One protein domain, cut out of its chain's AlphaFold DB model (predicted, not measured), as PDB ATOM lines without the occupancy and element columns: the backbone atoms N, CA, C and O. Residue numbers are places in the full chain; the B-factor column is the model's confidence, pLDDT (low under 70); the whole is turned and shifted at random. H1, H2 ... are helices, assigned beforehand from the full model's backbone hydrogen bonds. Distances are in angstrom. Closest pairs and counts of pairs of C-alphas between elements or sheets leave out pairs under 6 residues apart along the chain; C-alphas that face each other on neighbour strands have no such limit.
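What this domain is: This is residues 49 to 113 of the 221 residues of the protein "Transposase for transposon" of Klebsiella michiganensis (UniProt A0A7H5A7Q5). The longest helix, H3, sits in the middle, with H1 crossing it on one side and H4 crossing it on the other. The short H2 turns off the end of H1, and two long loops, residues 65 to 76 and 89 to 100, lie toward opposite ends of the model. The printed part has 65 residues with four named helices, in the order H1, H2, H3, H4, and no named strand; the class is all helix. It is compact, with a radius of gyration of the C-alphas of 11.4 A, and spans 29 by 27 by 17 A.

Where its parts are: Find C-alpha 77 at (-37.776, -23.067, -87.088); from there H3, residues 77 to 88, runs 16.2 A. H1, residues 49 to 59, begins at C-alpha 49, (-45.703, -30.035, -83.573), and is 15.2 A long. H2 is residues 61 to 64, 6.0 A. H4, residues 101 to 111, runs 15.8 A to C-alpha 111 at (-35.937, -14.317, -79.899).

How they stand to each other: Start at H3, which with residues 79 to 83 alone touches H4, about perpendicular at 86 degrees; their closest C-alphas, of Thr 83 and Leu 104, are 6.0 A apart. With residues 81 to 85 alone H3 touches H1, opposite ways at a steep tilt of 69.5 degrees, only just short of about perpendicular; the closest C-alphas, of Leu 52 and Leu 81, are 7.0 A apart. H2 is close to H3 but not clearly touching, the closest C-alphas, of Thr 62 and Thr 77, being 7.3 A apart. H4 is apart from H1 and H2. In H1 and H3 every O i to N i+4 pair is within hydrogen-bond range, in H4 4 of 7, and H2 is too short for such a pair.

The domain as a whole: Look for the farthest C-alphas at Glu 50 and Lys 69, 30.0 A apart. The printed part has no cut. The links H2 to H3 and H3 to H4 are long, with 12 residues each; H1 to H2 is tight. The mean pLDDT of the printed part is 82.0, and residues 71 to 72 and 92 to 104 are under 70.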
ATOM      1  N   THR A  49     -46.817 -30.585 -82.790       85.88
ATOM      2  CA  THR A  49     -45.703 -30.035 -83.573       85.88
ATOM      3  C   THR A  49     -45.988 -30.003 -85.072       85.88
ATOM      4  O   THR A  49     -45.577 -29.065 -85.738       85.88
ATOM      5  N   GLU A  50     -46.714 -30.995 -85.597       90.38
ATOM      6  CA  GLU A  50     -47.118 -31.037 -87.008       90.38
ATOM      7  C   GLU A  50     -48.168 -29.958 -87.292       90.38
ATOM      8  O   GLU A  50     -48.062 -29.263 -88.296       90.38
ATOM      9  N   ILE A  51     -49.111 -29.749 -86.363       93.06
ATOM     10  CA  ILE A  51     -50.071 -28.637 -86.440       93.06
ATOM     11  C   ILE A  51     -49.328 -27.294 -86.451       93.06
ATOM     12  O   ILE A  51     -49.649 -26.421 -87.252       93.06
ATOM     13  N   LEU A  52     -48.334 -27.108 -85.576       92.19
ATOM     14  CA  LEU A  52     -47.557 -25.865 -85.518       92.19
ATOM     15  C   LEU A  52     -46.769 -25.610 -86.811       92.19
ATOM     16  O   LEU A  52     -46.776 -24.482 -87.305       92.19
ATOM     17  N   ASP A  53     -46.129 -26.642 -87.367       92.00
ATOM     18  CA  ASP A  53     -45.428 -26.562 -88.654       92.00
ATOM     19  C   ASP A  53     -46.402 -26.207 -89.794       92.00
ATOM     20  O   ASP A  53     -46.125 -25.316 -90.602       92.00
ATOM     21  N   GLU A  54     -47.568 -26.856 -89.841       94.56
ATOM     22  CA  GLU A  54     -48.589 -26.619 -90.862       94.56
ATOM     23  C   GLU A  54     -49.165 -25.199 -90.771       94.56
ATOM     24  O   GLU A  54     -49.199 -24.477 -91.770       94.56
ATOM     25  N   VAL A  55     -49.536 -24.746 -89.573       94.81
ATOM     26  CA  VAL A  55     -50.019 -23.378 -89.350       94.81
ATOM     27  C   VAL A  55     -48.949 -22.357 -89.727       94.81
ATOM     28  O   VAL A  55     -49.262 -21.363 -90.384       94.81
ATOM     29  N   ASN A  56     -47.681 -22.611 -89.389       95.25
ATOM     30  CA  ASN A  56     -46.590 -21.736 -89.802       95.25
ATOM     31  C   ASN A  56     -46.425 -21.689 -91.328       95.25
ATOM     32  O   ASN A  56     -46.122 -20.632 -91.872       95.25
ATOM     33  N   SER A  57     -46.679 -22.787 -92.042       95.25
ATOM     34  CA  SER A  57     -46.652 -22.782 -93.511       95.25
ATOM     35  C   SER A  57     -47.722 -21.870 -94.128       95.25
ATOM     36  O   SER A  57     -47.517 -21.323 -95.209       95.25
ATOM     37  N   TRP A  58     -48.851 -21.667 -93.436       95.38
ATOM     38  CA  TRP A  58     -49.944 -20.813 -93.907       95.38
ATOM     39  C   TRP A  58     -49.754 -19.344 -93.551       95.38
ATOM     40  O   TRP A  58     -50.133 -18.472 -94.330       95.38
ATOM     41  N   THR A  59     -49.236 -19.069 -92.355       95.50
ATOM     42  CA  THR A  59     -49.221 -17.715 -91.784       95.50
ATOM     43  C   THR A  59     -47.831 -17.116 -91.728       95.50
ATOM     44  O   THR A  59     -47.685 -15.901 -91.682       95.50
ATOM     45  N   THR A  60     -46.783 -17.939 -91.754       94.50
ATOM     46  CA  THR A  60     -45.381 -17.540 -91.554       94.50
ATOM     47  C   THR A  60     -45.163 -16.738 -90.269       94.50
ATOM     48  O   THR A  60     -44.266 -15.899 -90.202       94.50
ATOM     49  N   PHE A  61     -45.977 -16.983 -89.233       94.88
ATOM     50  CA  PHE A  61     -45.938 -16.226 -87.979       94.88
ATOM     51  C   PHE A  61     -44.560 -16.272 -87.299       94.88
ATOM     52  O   PHE A  61     -44.202 -15.348 -86.568       94.88
ATOM     53  N   THR A  62     -43.748 -17.305 -87.566       94.25
ATOM     54  CA  THR A  62     -42.401 -17.419 -86.995       94.25
ATOM     55  C   THR A  62     -41.456 -16.296 -87.429       94.25
ATOM     56  O   THR A  62     -40.476 -16.032 -86.735       94.25
ATOM     57  N   ARG A  63     -41.761 -15.578 -88.521       92.44
ATOM     58  CA  ARG A  63     -40.978 -14.421 -88.992       92.44
ATOM     59  C   ARG A  63     -40.899 -13.282 -87.966       92.44
ATOM     60  O   ARG A  63     -39.961 -12.496 -88.012       92.44
ATOM     61  N   HIS A  64     -41.870 -13.199 -87.052       92.50
ATOM     62  CA  HIS A  64     -41.930 -12.165 -86.016       92.50
ATOM     63  C   HIS A  64     -40.932 -12.392 -84.871       92.50
ATOM     64  O   HIS A  64     -40.651 -11.468 -84.114       92.50
ATOM     65  N   PHE A  65     -40.355 -13.590 -84.754       92.19
ATOM     66  CA  PHE A  65     -39.338 -13.901 -83.750       92.19
ATOM     67  C   PHE A  65     -37.947 -13.568 -84.298       92.19
ATOM     68  O   PHE A  65     -37.179 -14.455 -84.675       92.19
ATOM     69  N   SER A  66     -37.640 -12.272 -84.380       90.31
ATOM     70  CA  SER A  66     -36.331 -11.771 -84.808       90.31
ATOM     71  C   SER A  66     -35.329 -11.705 -83.649       90.31
ATOM     72  O   SER A  66     -35.699 -11.577 -82.472       90.31
ATOM     73  N   HIS A  67     -34.039 -11.802 -83.970       90.06
ATOM     74  CA  HIS A  67     -32.974 -11.710 -82.976       90.06
ATOM     75  C   HIS A  67     -32.827 -10.270 -82.454       90.06
ATOM     76  O   HIS A  67     -32.649  -9.340 -83.235       90.06
ATOM     77  N   ILE A  68     -32.773 -10.081 -81.129       87.25
ATOM     78  CA  ILE A  68     -32.803  -8.753 -80.471       87.25
ATOM     79  C   ILE A  68     -31.743  -7.743 -80.960       87.25
ATOM     80  O   ILE A  68     -31.950  -6.537 -80.878       87.25
ATOM     81  N   LYS A  69     -30.578  -8.216 -81.424       84.88
ATOM     82  CA  LYS A  69     -29.482  -7.356 -81.919       84.88
ATOM     83  C   LYS A  69     -29.410  -7.238 -83.442       84.88
ATOM     84  O   LYS A  69     -28.668  -6.396 -83.931       84.88
ATOM     85  N   ASN A  70     -30.059  -8.137 -84.177       78.19
ATOM     86  CA  ASN A  70     -29.906  -8.220 -85.627       78.19
ATOM     87  C   ASN A  70     -31.133  -8.887 -86.242       78.19
ATOM     88  O   ASN A  70     -31.246 -10.108 -86.199       78.19
ATOM     89  N   ASP A  71     -31.997  -8.111 -86.884       68.56
ATOM     90  CA  ASP A  71     -33.240  -8.626 -87.465       68.56
ATOM     91  C   ASP A  71     -33.040  -9.599 -88.644       68.56
ATOM     92  O   ASP A  71     -34.006 -10.175 -89.131       68.56
ATOM     93  N   ILE A  72     -31.801  -9.812 -89.097       64.88
ATOM     94  CA  ILE A  72     -31.474 -10.685 -90.236       64.88
ATOM     95  C   ILE A  72     -31.245 -12.144 -89.796       64.88
ATOM     96  O   ILE A  72     -31.368 -13.067 -90.602       64.88
ATOM     97  N   THR A  73     -30.904 -12.386 -88.524       73.56
ATOM     98  CA  THR A  73     -30.668 -13.751 -88.034       73.56
ATOM     99  C   THR A  73     -31.982 -14.359 -87.557       73.56
ATOM    100  O   THR A  73     -32.574 -13.865 -86.600       73.56
ATOM    101  N   HIS A  74     -32.401 -15.460 -88.184       75.00
ATOM    102  CA  HIS A  74     -33.542 -16.260 -87.741       75.00
ATOM    103  C   HIS A  74     -33.068 -17.569 -87.097       75.00
ATOM    104  O   HIS A  74     -32.085 -18.157 -87.563       75.00
ATOM    105  N   PRO A  75     -33.749 -18.043 -86.040       81.44
ATOM    106  CA  PRO A  75     -33.419 -19.315 -85.422       81.44
ATOM    107  C   PRO A  75     -33.892 -20.471 -86.311       81.44
ATOM    108  O   PRO A  75     -34.743 -20.302 -87.190       81.44
ATOM    109  N   ASP A  76     -33.384 -21.675 -86.045       86.75
ATOM    110  CA  ASP A  76     -33.968 -22.882 -86.624       86.75
ATOM    111  C   ASP A  76     -35.462 -22.959 -86.260       86.75
ATOM    112  O   ASP A  76     -35.846 -22.841 -85.092       86.75
ATOM    113  N   THR A  77     -36.318 -23.138 -87.270       88.12
ATOM    114  CA  THR A  77     -37.776 -23.067 -87.088       88.12
ATOM    115  C   THR A  77     -38.283 -24.156 -86.147       88.12
ATOM    116  O   THR A  77     -39.148 -23.882 -85.318       88.12
ATOM    117  N   ARG A  78     -37.724 -25.372 -86.200       86.69
ATOM    118  CA  ARG A  78     -38.158 -26.459 -85.311       86.69
ATOM    119  C   ARG A  78     -37.768 -26.190 -83.871       86.69
ATOM    120  O   ARG A  78     -38.570 -26.437 -82.969       86.69
ATOM    121  N   GLN A  79     -36.564 -25.672 -83.643       86.06
ATOM    122  CA  GLN A  79     -36.138 -25.286 -82.302       86.06
ATOM    123  C   GLN A  79     -37.005 -24.144 -81.755       86.06
ATOM    124  O   GLN A  79     -37.455 -24.221 -80.616       86.06
ATOM    125  N   LEU A  80     -37.329 -23.137 -82.576       89.69
ATOM    126  CA  LEU A  80     -38.225 -22.047 -82.184       89.69
ATOM    127  C   LEU A  80     -39.624 -22.556 -81.814       89.69
ATOM    128  O   LEU A  80     -40.130 -22.222 -80.744       89.69
ATOM    129  N   LEU A  81     -40.238 -23.387 -82.658       90.38
ATOM    130  CA  LEU A  81     -41.561 -23.957 -82.386       90.38
ATOM    131  C   LEU A  81     -41.554 -24.852 -81.145       90.38
ATOM    132  O   LEU A  81     -42.510 -24.837 -80.372       90.38
ATOM    133  N   THR A  82     -40.458 -25.574 -80.902       87.19
ATOM    134  CA  THR A  82     -40.271 -26.358 -79.673       87.19
ATOM    135  C   THR A  82     -40.197 -25.449 -78.446       87.19
ATOM    136  O   THR A  82     -40.870 -25.727 -77.455       87.19
ATOM    137  N   THR A  83     -39.451 -24.341 -78.507       88.19
ATOM    138  CA  THR A  83     -39.392 -23.333 -77.435       88.19
ATOM    139  C   THR A  83     -40.770 -22.724 -77.166       88.19
ATOM    140  O   THR A  83     -41.197 -22.640 -76.015       88.19
ATOM    141  N   ILE A  84     -41.507 -22.349 -78.217       90.00
ATOM    142  CA  ILE A  84     -42.866 -21.801 -78.098       90.00
ATOM    143  C   ILE A  84     -43.806 -22.824 -77.453       90.00
ATOM    144  O   ILE A  84     -44.523 -22.481 -76.512       90.00
ATOM    145  N   LEU A  85     -43.771 -24.081 -77.906       89.12
ATOM    146  CA  LEU A  85     -44.583 -25.155 -77.342       89.12
ATOM    147  C   LEU A  85     -44.251 -25.381 -75.865       89.12
ATOM    148  O   LEU A  85     -45.162 -25.446 -75.045       89.12
ATOM    149  N   ALA A  86     -42.964 -25.456 -75.518       85.62
ATOM    150  CA  ALA A  86     -42.491 -25.658 -74.151       85.62
ATOM    151  C   ALA A  86     -42.979 -24.564 -73.192       85.62
ATOM    152  O   ALA A  86     -43.374 -24.872 -72.061       85.62
ATOM    153  N   ASN A  87     -42.982 -23.312 -73.660       85.06
ATOM    154  CA  ASN A  87     -43.529 -22.170 -72.934       85.06
ATOM    155  C   ASN A  87     -45.050 -22.282 -72.791       85.06
ATOM    156  O   ASN A  87     -45.569 -22.130 -71.687       85.06
ATOM    157  N   GLY A  88     -45.758 -22.618 -73.875       82.88
ATOM    158  CA  GLY A  88     -47.219 -22.726 -73.892       82.88
ATOM    159  C   GLY A  88     -47.776 -23.830 -72.989       82.88
ATOM    160  O   GLY A  88     -48.789 -23.626 -72.325       82.88
ATOM    161  N   VAL A  89     -47.106 -24.987 -72.906       82.06
ATOM    162  CA  VAL A  89     -47.542 -26.106 -72.043       82.06
ATOM    163  C   VAL A  89     -46.928 -26.072 -70.639       82.06
ATOM    164  O   VAL A  89     -47.187 -26.964 -69.833       82.06
ATOM    165  N   ASN A  90     -46.110 -25.060 -70.333       75.81
ATOM    166  CA  ASN A  90     -45.471 -24.860 -69.028       75.81
ATOM    167  C   ASN A  90     -44.667 -26.083 -68.515       75.81
ATOM    168  O   ASN A  90     -44.574 -26.329 -67.311       75.81
ATOM    169  N   ILE A  91     -44.075 -26.875 -69.419       73.88
ATOM    170  CA  ILE A  91     -43.199 -28.010 -69.051       73.88
ATOM    171  C   ILE A  91     -41.742 -27.576 -68.841       73.88
ATOM    172  O   ILE A  91     -40.964 -28.308 -68.223       73.88
ATOM    173  N   GLY A  92     -41.387 -26.382 -69.325       66.94
ATOM    174  CA  GLY A  92     -40.031 -25.841 -69.312       66.94
ATOM    175  C   GLY A  92     -39.123 -26.441 -70.392       66.94
ATOM    176  O   GLY A  92     -39.300 -27.576 -70.845       66.94
ATOM    177  N   LEU A  93     -38.098 -25.682 -70.788       66.94
ATOM    178  CA  LEU A  93     -37.171 -26.049 -71.872       66.94
ATOM    179  C   LEU A  93     -36.421 -27.367 -71.596       66.94
ATOM    180  O   LEU A  93     -36.154 -28.144 -72.505       66.94
ATOM    181  N   THR A  94     -36.150 -27.671 -70.325       61.69
ATOM    182  CA  THR A  94     -35.447 -28.882 -69.863       61.69
ATOM    183  C   THR A  94     -36.198 -30.188 -70.091       61.69
ATOM    184  O   THR A  94     -35.564 -31.239 -70.122       61.69
ATOM    185  N   LYS A  95     -37.529 -30.148 -70.200       60.56
ATOM    186  CA  LYS A  95     -38.375 -31.347 -70.339       60.56
ATOM    187  C   LYS A  95     -38.925 -31.520 -71.755       60.56
ATOM    188  O   LYS A  95     -39.779 -32.373 -71.974       60.56
ATOM    189  N   SER A  96     -38.448 -30.714 -72.700       63.59
ATOM    190  CA  SER A  96     -38.932 -30.725 -74.078       63.59
ATOM    191  C   SER A  96     -38.284 -31.870 -74.869       63.59
ATOM    192  O   SER A  96     -37.057 -31.922 -74.969       63.59
ATOM    193  N   PRO A  97     -39.068 -32.820 -75.409       60.38
ATOM    194  CA  PRO A  97     -38.528 -33.963 -76.135       60.38
ATOM    195  C   PRO A  97     -37.901 -33.538 -77.472       60.38
ATOM    196  O   PRO A  97     -38.453 -32.711 -78.191       60.38
ATOM    197  N   GLY A  98     -36.765 -34.143 -77.833       60.69
ATOM    198  CA  GLY A  98     -36.180 -34.018 -79.176       60.69
ATOM    199  C   GLY A  98     -35.270 -32.809 -79.424       60.69
ATOM    200  O   GLY A  98     -34.825 -32.636 -80.552       60.69
ATOM    201  N   SER A  99     -34.950 -32.003 -78.406       60.44
ATOM    202  CA  SER A  99     -33.994 -30.889 -78.516       60.44
ATOM    203  C   SER A  99     -32.962 -30.920 -77.389       60.44
ATOM    204  O   SER A  99     -33.271 -31.292 -76.257       60.44
ATOM    205  N   THR A 100     -31.722 -30.521 -77.674       62.16
ATOM    206  CA  THR A 100     -30.709 -30.337 -76.629       62.16
ATOM    207  C   THR A 100     -31.047 -29.077 -75.838       62.16
ATOM    208  O   THR A 100     -31.241 -28.015 -76.424       62.16
ATOM    209  N   LYS A 101     -31.086 -29.185 -74.505       62.00
ATOM    210  CA  LYS A 101     -31.352 -28.074 -73.574       62.00
ATOM    211  C   LYS A 101     -30.592 -26.787 -73.942       62.00
ATOM    212  O   LYS A 101     -31.188 -25.718 -73.928       62.00
ATOM    213  N   SER A 102     -29.318 -26.915 -74.324       58.78
ATOM    214  CA  SER A 102     -28.463 -25.786 -74.709       58.78
ATOM    215  C   SER A 102     -29.011 -24.992 -75.897       58.78
ATOM    216  O   SER A 102     -29.001 -23.772 -75.860       58.78
ATOM    217  N   SER A 103     -29.564 -25.655 -76.918       64.31
ATOM    218  CA  SER A 103     -30.088 -24.973 -78.109       64.31
ATOM    219  C   SER A 103     -31.387 -24.209 -77.845       64.31
ATOM    220  O   SER A 103     -31.642 -23.193 -78.483       64.31
ATOM    221  N   LEU A 104     -32.214 -24.667 -76.899       68.31
ATOM    222  CA  LEU A 104     -33.453 -23.970 -76.531       68.31
ATOM    223  C   LEU A 104     -33.187 -22.784 -75.590       68.31
ATOM    224  O   LEU A 104     -33.847 -21.750 -75.703       68.31
ATOM    225  N   GLU A 105     -32.206 -22.921 -74.690       71.75
ATOM    226  CA  GLU A 105     -31.748 -21.837 -73.809       71.75
ATOM    227  C   GLU A 105     -31.120 -20.675 -74.587       71.75
ATOM    228  O   GLU A 105     -31.209 -19.541 -74.128       71.75
ATOM    229  N   ASP A 106     -30.578 -20.927 -75.781       77.69
ATOM    230  CA  ASP A 106     -30.132 -19.866 -76.683       77.69
ATOM    231  C   ASP A 106     -31.319 -19.149 -77.353       77.69
ATOM    232  O   ASP A 106     -31.297 -17.936 -77.524       77.69
ATOM    233  N   ILE A 107     -32.409 -19.839 -77.704       85.44
ATOM    234  CA  ILE A 107     -33.522 -19.186 -78.419       85.44
ATOM    235  C   ILE A 107     -34.304 -18.224 -77.522       85.44
ATOM    236  O   ILE A 107     -34.630 -17.109 -77.931       85.44
ATOM    237  N   GLN A 108     -34.617 -18.651 -76.299       85.56
ATOM    238  CA  GLN A 108     -35.470 -17.893 -75.386       85.56
ATOM    239  C   GLN A 108     -35.017 -16.427 -75.189       85.56
ATOM    240  O   GLN A 108     -35.819 -15.537 -75.470       85.56
ATOM    241  N   PRO A 109     -33.776 -16.121 -74.755       87.50
ATOM    242  CA  PRO A 109     -33.364 -14.750 -74.451       87.50
ATOM    243  C   PRO A 109     -33.210 -13.867 -75.695       87.50
ATOM    244  O   PRO A 109     -33.313 -12.645 -75.594       87.50
ATOM    245  N   TRP A 110     -32.932 -14.459 -76.859       88.62
ATOM    246  CA  TRP A 110     -32.609 -13.702 -78.070       88.62
ATOM    247  C   TRP A 110     -33.821 -13.446 -78.968       88.62
ATOM    248  O   TRP A 110     -33.842 -12.430 -79.667       88.62
ATOM    249  N   TYR A 111     -34.827 -14.325 -78.941       90.31
ATOM    250  CA  TYR A 111     -35.937 -14.317 -79.899       90.31
ATOM    251  C   TYR A 111     -37.324 -14.208 -79.260       90.31
ATOM    252  O   TYR A 111     -38.233 -13.725 -79.926       90.31
ATOM    253  N   ILE A 112     -37.505 -14.630 -78.003       90.81
ATOM    254  CA  ILE A 112     -38.819 -14.650 -77.343       90.81
ATOM    255  C   ILE A 112     -39.004 -13.400 -76.479       90.81
ATOM    256  O   ILE A 112     -38.288 -13.201 -75.498       90.81
ATOM    257  N   ARG A 113     -39.982 -12.568 -76.840       91.00
ATOM    258  CA  ARG A 113     -40.384 -11.341 -76.130       91.00
ATOM    259  C   ARG A 113     -41.885 -11.102 -76.273       91.00
ATOM    260  O   ARG A 113     -42.505 -11.643 -77.196       91.00
TER     261      ARG A 113